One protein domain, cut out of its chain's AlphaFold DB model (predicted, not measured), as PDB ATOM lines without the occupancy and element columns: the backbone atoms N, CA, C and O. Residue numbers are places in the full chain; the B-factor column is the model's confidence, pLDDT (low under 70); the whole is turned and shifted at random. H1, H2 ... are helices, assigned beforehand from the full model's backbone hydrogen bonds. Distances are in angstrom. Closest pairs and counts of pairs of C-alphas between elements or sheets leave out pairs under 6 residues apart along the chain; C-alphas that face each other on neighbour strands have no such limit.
ATOM      1  N   SER A   2       6.338  -4.069 -14.862       53.47
ATOM      2  CA  SER A   2       7.729  -4.424 -15.142       53.47
ATOM      3  C   SER A   2       8.388  -3.269 -15.898       53.47
ATOM      4  O   SER A   2       7.789  -2.711 -16.812       53.47
ATOM      5  N   TRP A   3       9.639  -2.930 -15.586       59.03
ATOM      6  CA  TRP A   3      10.465  -1.923 -16.286       59.03
ATOM      7  C   TRP A   3      10.491  -2.093 -17.818       59.03
ATOM      8  O   TRP A   3      10.810  -1.164 -18.558       59.03
ATOM      9  N   ARG A   4      10.144  -3.289 -18.311       59.97
ATOM     10  CA  ARG A   4      10.021  -3.596 -19.741       59.97
ATOM     11  C   ARG A   4       8.787  -2.968 -20.402       59.97
ATOM     12  O   ARG A   4       8.834  -2.732 -21.607       59.97
ATOM     13  N   GLU A   5       7.723  -2.694 -19.650       63.88
ATOM     14  CA  GLU A   5       6.433  -2.214 -20.171       63.88
ATOM     15  C   GLU A   5       6.432  -0.708 -20.469       63.88
ATOM     16  O   GLU A   5       5.697  -0.267 -21.351       63.88
ATOM     17  N   ASN A   6       7.307   0.069 -19.818       78.81
ATOM     18  CA  ASN A   6       7.329   1.533 -19.924       78.81
ATOM     19  C   ASN A   6       8.473   2.088 -20.796       78.81
ATOM     20  O   ASN A   6       8.904   3.225 -20.631       78.81
ATOM     21  N   ARG A   7       9.014   1.281 -21.721       80.38
ATOM     22  CA  ARG A   7      10.043   1.753 -22.662       80.38
ATOM     23  C   ARG A   7       9.406   2.473 -23.845       80.38
ATOM     24  O   ARG A   7       8.505   1.933 -24.486       80.38
ATOM     25  N   GLU A   8       9.969   3.617 -24.226       86.69
ATOM     26  CA  GLU A   8       9.587   4.324 -25.458       86.69
ATOM     27  C   GLU A   8       9.752   3.436 -26.703       86.69
ATOM     28  O   GLU A   8       8.911   3.408 -27.601       86.69
ATOM     29  N   ARG A   9      10.833   2.647 -26.749       85.06
ATOM     30  CA  ARG A   9      11.150   1.753 -27.873       85.06
ATOM     31  C   ARG A   9      10.663   0.335 -27.583       85.06
ATOM     32  O   ARG A   9      11.362  -0.464 -26.960       85.06
ATOM     33  N   LYS A  10       9.456   0.028 -28.065       89.62
ATOM     34  CA  LYS A  10       8.750  -1.239 -27.784       89.62
ATOM     35  C   LYS A  10       9.148  -2.412 -28.692       89.62
ATOM     36  O   LYS A  10       8.985  -3.565 -28.303       89.62
ATOM     37  N   LYS A  11       9.669  -2.154 -29.899       88.31
ATOM     38  CA  LYS A  11      10.015  -3.206 -30.875       88.31
ATOM     39  C   LYS A  11      11.419  -3.762 -30.608       88.31
ATOM     40  O   LYS A  11      12.389  -3.015 -30.664       88.31
ATOM     41  N   VAL A  12      11.528  -5.074 -30.383       88.88
ATOM     42  CA  VAL A  12      12.806  -5.795 -30.232       88.88
ATOM     43  C   VAL A  12      13.051  -6.658 -31.469       88.88
ATOM     44  O   VAL A  12      12.131  -7.315 -31.957       88.88
ATOM     45  N   LYS A  13      14.284  -6.650 -31.982       89.94
ATOM     46  CA  LYS A  13      14.730  -7.476 -33.113       89.94
ATOM     47  C   LYS A  13      15.973  -8.251 -32.694       89.94
ATOM     48  O   LYS A  13      16.854  -7.679 -32.059       89.94
ATOM     49  N   LYS A  14      16.003  -9.548 -33.001       92.31
ATOM     50  CA  LYS A  14      17.151 -10.424 -32.741       92.31
ATOM     51  C   LYS A  14      18.032 -10.471 -33.985       92.31
ATOM     52  O   LYS A  14      17.503 -10.504 -35.094       92.31
ATOM     53  N   VAL A  15      19.340 -10.495 -33.774       90.50
ATOM     54  CA  VAL A  15      20.351 -10.731 -34.805       90.50
ATOM     55  C   VAL A  15      21.198 -11.894 -34.308       90.50
ATOM     56  O   VAL A  15      21.604 -11.889 -33.148       90.50
ATOM     57  N   TYR A  16      21.390 -12.900 -35.154       91.94
ATOM     58  CA  TYR A  16      22.277 -14.024 -34.876       91.94
ATOM     59  C   TYR A  16      23.620 -13.731 -35.537       91.94
ATOM     60  O   TYR A  16      23.637 -13.256 -36.671       91.94
ATOM     61  N   LEU A  17      24.703 -13.966 -34.808       91.25
ATOM     62  CA  LEU A  17      26.071 -13.666 -35.218       91.25
ATOM     63  C   LEU A  17      26.941 -14.875 -34.886       91.25
ATOM     64  O   LEU A  17      26.716 -15.522 -33.860       91.25
ATOM     65  N   TYR A  18      27.926 -15.152 -35.730       94.31
ATOM     66  CA  TYR A  18      29.047 -16.003 -35.347       94.31
ATOM     67  C   TYR A  18      29.994 -15.249 -34.407       94.31
ATOM     68  O   TYR A  18      30.033 -14.017 -34.413       94.31
ATOM     69  N   ASP A  19      30.804 -15.984 -33.643       92.81
ATOM     70  CA  ASP A  19      31.717 -15.401 -32.649       92.81
ATOM     71  C   ASP A  19      32.651 -14.350 -33.266       92.81
ATOM     72  O   ASP A  19      32.754 -13.232 -32.769       92.81
ATOM     73  N   TYR A  20      33.228 -14.640 -34.437       91.75
ATOM     74  CA  TYR A  20      34.110 -13.695 -35.130       91.75
ATOM     75  C   TYR A  20      33.390 -12.412 -35.592       91.75
ATOM     76  O   TYR A  20      34.001 -11.346 -35.671       91.75
ATOM     77  N   GLU A  21      32.094 -12.490 -35.920       87.88
ATOM     78  CA  GLU A  21      31.298 -11.318 -36.305       87.88
ATOM     79  C   GLU A  21      31.014 -10.451 -35.084       87.88
ATOM     80  O   GLU A  21      31.049  -9.222 -35.169       87.88
ATOM     81  N   TRP A  22      30.758 -11.094 -33.943       94.50
ATOM     82  CA  TRP A  22      30.575 -10.413 -32.674       94.50
ATOM     83  C   TRP A  22      31.848  -9.692 -32.227       94.50
ATOM     84  O   TRP A  22      31.777  -8.498 -31.932       94.50
ATOM     85  N   ASP A  23      33.000 -10.362 -32.271       94.44
ATOM     86  CA  ASP A  23      34.295  -9.770 -31.920       94.44
ATOM     87  C   ASP A  23      34.602  -8.543 -32.786       94.44
ATOM     88  O   ASP A  23      34.982  -7.479 -32.290       94.44
ATOM     89  N   TYR A  24      34.354  -8.654 -34.093       91.69
ATOM     90  CA  TYR A  24      34.520  -7.537 -35.015       91.69
ATOM     91  C   TYR A  24      33.581  -6.364 -34.688       91.69
ATOM     92  O   TYR A  24      33.989  -5.200 -34.720       91.69
ATOM     93  N   ILE A  25      32.319  -6.647 -34.357       91.31
ATOM     94  CA  ILE A  25      31.352  -5.619 -33.957       91.31
ATOM     95  C   ILE A  25      31.774  -4.951 -32.643       91.31
ATOM     96  O   ILE A  25      31.655  -3.730 -32.546       91.31
ATOM     97  N   GLN A  26      32.288  -5.704 -31.666       92.25
ATOM     98  CA  GLN A  26      32.785  -5.153 -30.400       92.25
ATOM     99  C   GLN A  26      33.924  -4.159 -30.631       92.25
ATOM    100  O   GLN A  26      33.818  -3.018 -30.189       92.25
ATOM    101  N   GLN A  27      34.926  -4.523 -31.434       92.94
ATOM    102  CA  GLN A  27      36.013  -3.602 -31.794       92.94
ATOM    103  C   GLN A  27      35.486  -2.319 -32.450       92.94
ATOM    104  O   GLN A  27      35.955  -1.218 -32.170       92.94
ATOM    105  N   LYS A  28      34.475  -2.429 -33.324       87.94
ATOM    106  CA  LYS A  28      33.858  -1.250 -33.949       87.94
ATOM    107  C   LYS A  28      33.092  -0.378 -32.959       87.94
ATOM    108  O   LYS A  28      33.062   0.832 -33.161       87.94
ATOM    109  N   ILE A  29      32.479  -0.970 -31.938       89.69
ATOM    110  CA  ILE A  29      31.794  -0.233 -30.872       89.69
ATOM    111  C   ILE A  29      32.818   0.529 -30.032       89.69
ATOM    112  O   ILE A  29      32.639   1.728 -29.850       89.69
ATOM    113  N   GLU A  30      33.910  -0.117 -29.620       90.50
ATOM    114  CA  GLU A  30      34.999   0.514 -28.853       90.50
ATOM    115  C   GLU A  30      35.639   1.697 -29.591       90.50
ATOM    116  O   GLU A  30      35.977   2.710 -28.988       90.50
ATOM    117  N   MET A  31      35.769   1.595 -30.915       85.88
ATOM    118  CA  MET A  31      36.286   2.675 -31.764       85.88
ATOM    119  C   MET A  31      35.252   3.775 -32.062       85.88
ATOM    120  O   MET A  31      35.559   4.737 -32.769       85.88
ATOM    121  N   SER A  32      34.013   3.625 -31.596       81.88
ATOM    122  CA  SER A  32      32.906   4.544 -31.860       81.88
ATOM    123  C   SER A  32      32.505   5.307 -30.593       81.88
ATOM    124  O   SER A  32      32.785   4.856 -29.490       81.88
ATOM    125  N   PRO A  33      31.773   6.429 -30.704       83.38
ATOM    126  CA  PRO A  33      31.262   7.151 -29.536       83.38
ATOM    127  C   PRO A  33      30.038   6.468 -28.886       83.38
ATOM    128  O   PRO A  33      29.262   7.129 -28.200       83.38
ATOM    129  N   PHE A  34      29.781   5.185 -29.168       86.81
ATOM    130  CA  PHE A  34      28.610   4.470 -28.671       86.81
ATOM    131  C   PHE A  34      28.995   3.478 -27.574       86.81
ATOM    132  O   PHE A  34      29.731   2.533 -27.818       86.81
ATOM    133  N   ASP A  35      28.371   3.608 -26.406       82.44
ATOM    134  CA  ASP A  35      28.715   2.792 -25.229       82.44
ATOM    135  C   ASP A  35      28.036   1.411 -25.205       82.44
ATOM    136  O   ASP A  35      28.199   0.634 -24.266       82.44
ATOM    137  N   ASN A  36      27.173   1.112 -26.184       86.25
ATOM    138  CA  ASN A  36      26.465  -0.164 -26.236       86.25
ATOM    139  C   ASN A  36      26.034  -0.565 -27.651       86.25
ATOM    140  O   ASN A  36      25.707   0.268 -28.503       86.25
ATOM    141  N   PHE A  37      25.922  -1.881 -27.847       90.44
ATOM    142  CA  PHE A  37      25.502  -2.492 -29.109       90.44
ATOM    143  C   PHE A  37      24.150  -1.976 -29.613       90.44
ATOM    144  O   PHE A  37      23.985  -1.765 -30.809       90.44
ATOM    145  N   THR A  38      23.174  -1.737 -28.728       88.44
ATOM    146  CA  THR A  38      21.826  -1.325 -29.158       88.44
ATOM    147  C   THR A  38      21.845   0.050 -29.828       88.44
ATOM    148  O   THR A  38      21.221   0.233 -30.876       88.44
ATOM    149  N   ASN A  39      22.561   1.014 -29.247       87.81
ATOM    150  CA  ASN A  39      22.700   2.356 -29.804       87.81
ATOM    151  C   ASN A  39      23.546   2.342 -31.078       87.81
ATOM    152  O   ASN A  39      23.121   2.936 -32.069       87.81
ATOM    153  N   TYR A  40      24.661   1.604 -31.074       89.88
ATOM    154  CA  TYR A  40      25.510   1.417 -32.251       89.88
ATOM    155  C   TYR A  40      24.722   0.819 -33.425       89.88
ATOM    156  O   TYR A  40      24.595   1.441 -34.478       89.88
ATOM    157  N   ALA A  41      24.099  -0.347 -33.226       90.19
ATOM    158  CA  ALA A  41      23.352  -1.046 -34.266       90.19
ATOM    159  C   ALA A  41      22.192  -0.193 -34.793       90.19
ATOM    160  O   ALA A  41      22.007  -0.077 -36.001       90.19
ATOM    161  N   ARG A  42      21.435   0.464 -33.905       89.00
ATOM    162  CA  ARG A  42      20.337   1.351 -34.312       89.00
ATOM    163  C   ARG A  42      20.834   2.529 -35.143       89.00
ATOM    164  O   ARG A  42      20.197   2.858 -36.139       89.00
ATOM    165  N   ASN A  43      21.910   3.182 -34.716       85.94
ATOM    166  CA  ASN A  43      22.455   4.330 -35.425       85.94
ATOM    167  C   ASN A  43      22.910   3.920 -36.834       85.94
ATOM    168  O   ASN A  43      22.471   4.516 -37.811       85.94
ATOM    169  N   ILE A  44      23.657   2.822 -36.935       84.94
ATOM    170  CA  ILE A  44      24.140   2.273 -38.203       84.94
ATOM    171  C   ILE A  44      22.981   1.872 -39.127       84.94
ATOM    172  O   ILE A  44      23.003   2.224 -40.302       84.94
ATOM    173  N   LEU A  45      21.954   1.188 -38.609       86.31
ATOM    174  CA  LEU A  45      20.791   0.750 -39.394       86.31
ATOM    175  C   LEU A  45      19.919   1.909 -39.901       86.31
ATOM    176  O   LEU A  45      19.218   1.738 -40.892       86.31
ATOM    177  N   ILE A  46      19.917   3.053 -39.209       84.81
ATOM    178  CA  ILE A  46      19.127   4.235 -39.592       84.81
ATOM    179  C   ILE A  46      19.933   5.182 -40.489       84.81
ATOM    180  O   ILE A  46      19.373   5.752 -41.418       84.81
ATOM    181  N   GLN A  47      21.218   5.391 -40.184       75.12
ATOM    182  CA  GLN A  47      22.042   6.416 -40.831       75.12
ATOM    183  C   GLN A  47      22.801   5.918 -42.054       75.12
ATOM    184  O   GLN A  47      23.072   6.716 -42.950       75.12
ATOM    185  N   LYS A  48      23.200   4.639 -42.105       65.56
ATOM    186  CA  LYS A  48      23.942   4.164 -43.271       65.56
ATOM    187  C   LYS A  48      23.008   4.093 -44.471       65.56
ATOM    188  O   LYS A  48      22.080   3.292 -44.504       65.56
ATOM    189  N   GLU A  49      23.326   4.892 -45.484       58.00
ATOM    190  CA  GLU A  49      22.926   4.625 -46.861       58.00
ATOM    191  C   GLU A  49      23.236   3.159 -47.187       58.00
ATOM    192  O   GLU A  49      24.377   2.706 -47.036       58.00
ATOM    193  N   VAL A  50      22.231   2.411 -47.642       56.69
ATOM    194  CA  VAL A  50      22.444   1.075 -48.201       56.69
ATOM    195  C   VAL A  50      23.137   1.260 -49.547       56.69
ATOM    196  O   VAL A  50      22.499   1.351 -50.592       56.69
ATOM    197  N   ARG A  51      24.467   1.355 -49.529       55.12
ATOM    198  CA  ARG A  51      25.264   1.264 -50.749       55.12
ATOM    199  C   ARG A  51      25.374  -0.207 -51.112       55.12
ATOM    200  O   ARG A  51      26.091  -0.966 -50.462       55.12
ATOM    201  N   ALA A  52      24.620  -0.605 -52.130       52.72
ATOM    202  CA  ALA A  52      24.819  -1.878 -52.797       52.72
ATOM    203  C   ALA A  52      26.170  -1.815 -53.520       52.72
ATOM    204  O   ALA A  52      26.279  -1.281 -54.619       52.72
TER     205      ALA A  52
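What this domain is: This is residues 2 to 52 of the 118 residues of the protein "Plasmid mobilization relaxosome protein MobC" of Lactococcus raffinolactis (UniProt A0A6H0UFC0). Two short helices, H1 and H2, stand about perpendicular to each other, like a loose L, and a long tail of residues 2 to 16 sticks out from them. Residues 48 to 52 stick out beyond H2 as a second, shorter tail. The printed part has 51 residues with two named helices, H1 then H2, and no named strand; the class is all helix, though under half of the residues, 23, are in named elements. The whole is loose, with a radius of gyration of the C-alphas of 13.1 A and spans of 35, 25 and 23 A.

How they stand to each other: H1, residues 19 to 30, and H2, residues 37 to 47, only just touch, with 3 pairs of C-alphas within 8 A. H1 touches H2 with residues 26 to 29 alone; the closest C-alphas, of Ile 29 and Tyr 40, are 6.6 A apart. Their lines are about perpendicular, at 80 degrees. In both helices every O i to N i+4 pair is within hydrogen-bond range.

Where its parts are: H1 is 16.7 A long from C-alpha 19 at (31.717, -15.401, -32.649). H2 is 15.1 A long, ending at C-alpha 47 at (22.042, 6.416, -40.831).

The domain as a whole: The C-alphas of Ser 2 and Ala 52, the two farthest apart, are 41.4 A apart. The printed part has no cut, and the link from H1 to H2 is short. Residues 2 to 5 and 48 to 52 have pLDDT under 70.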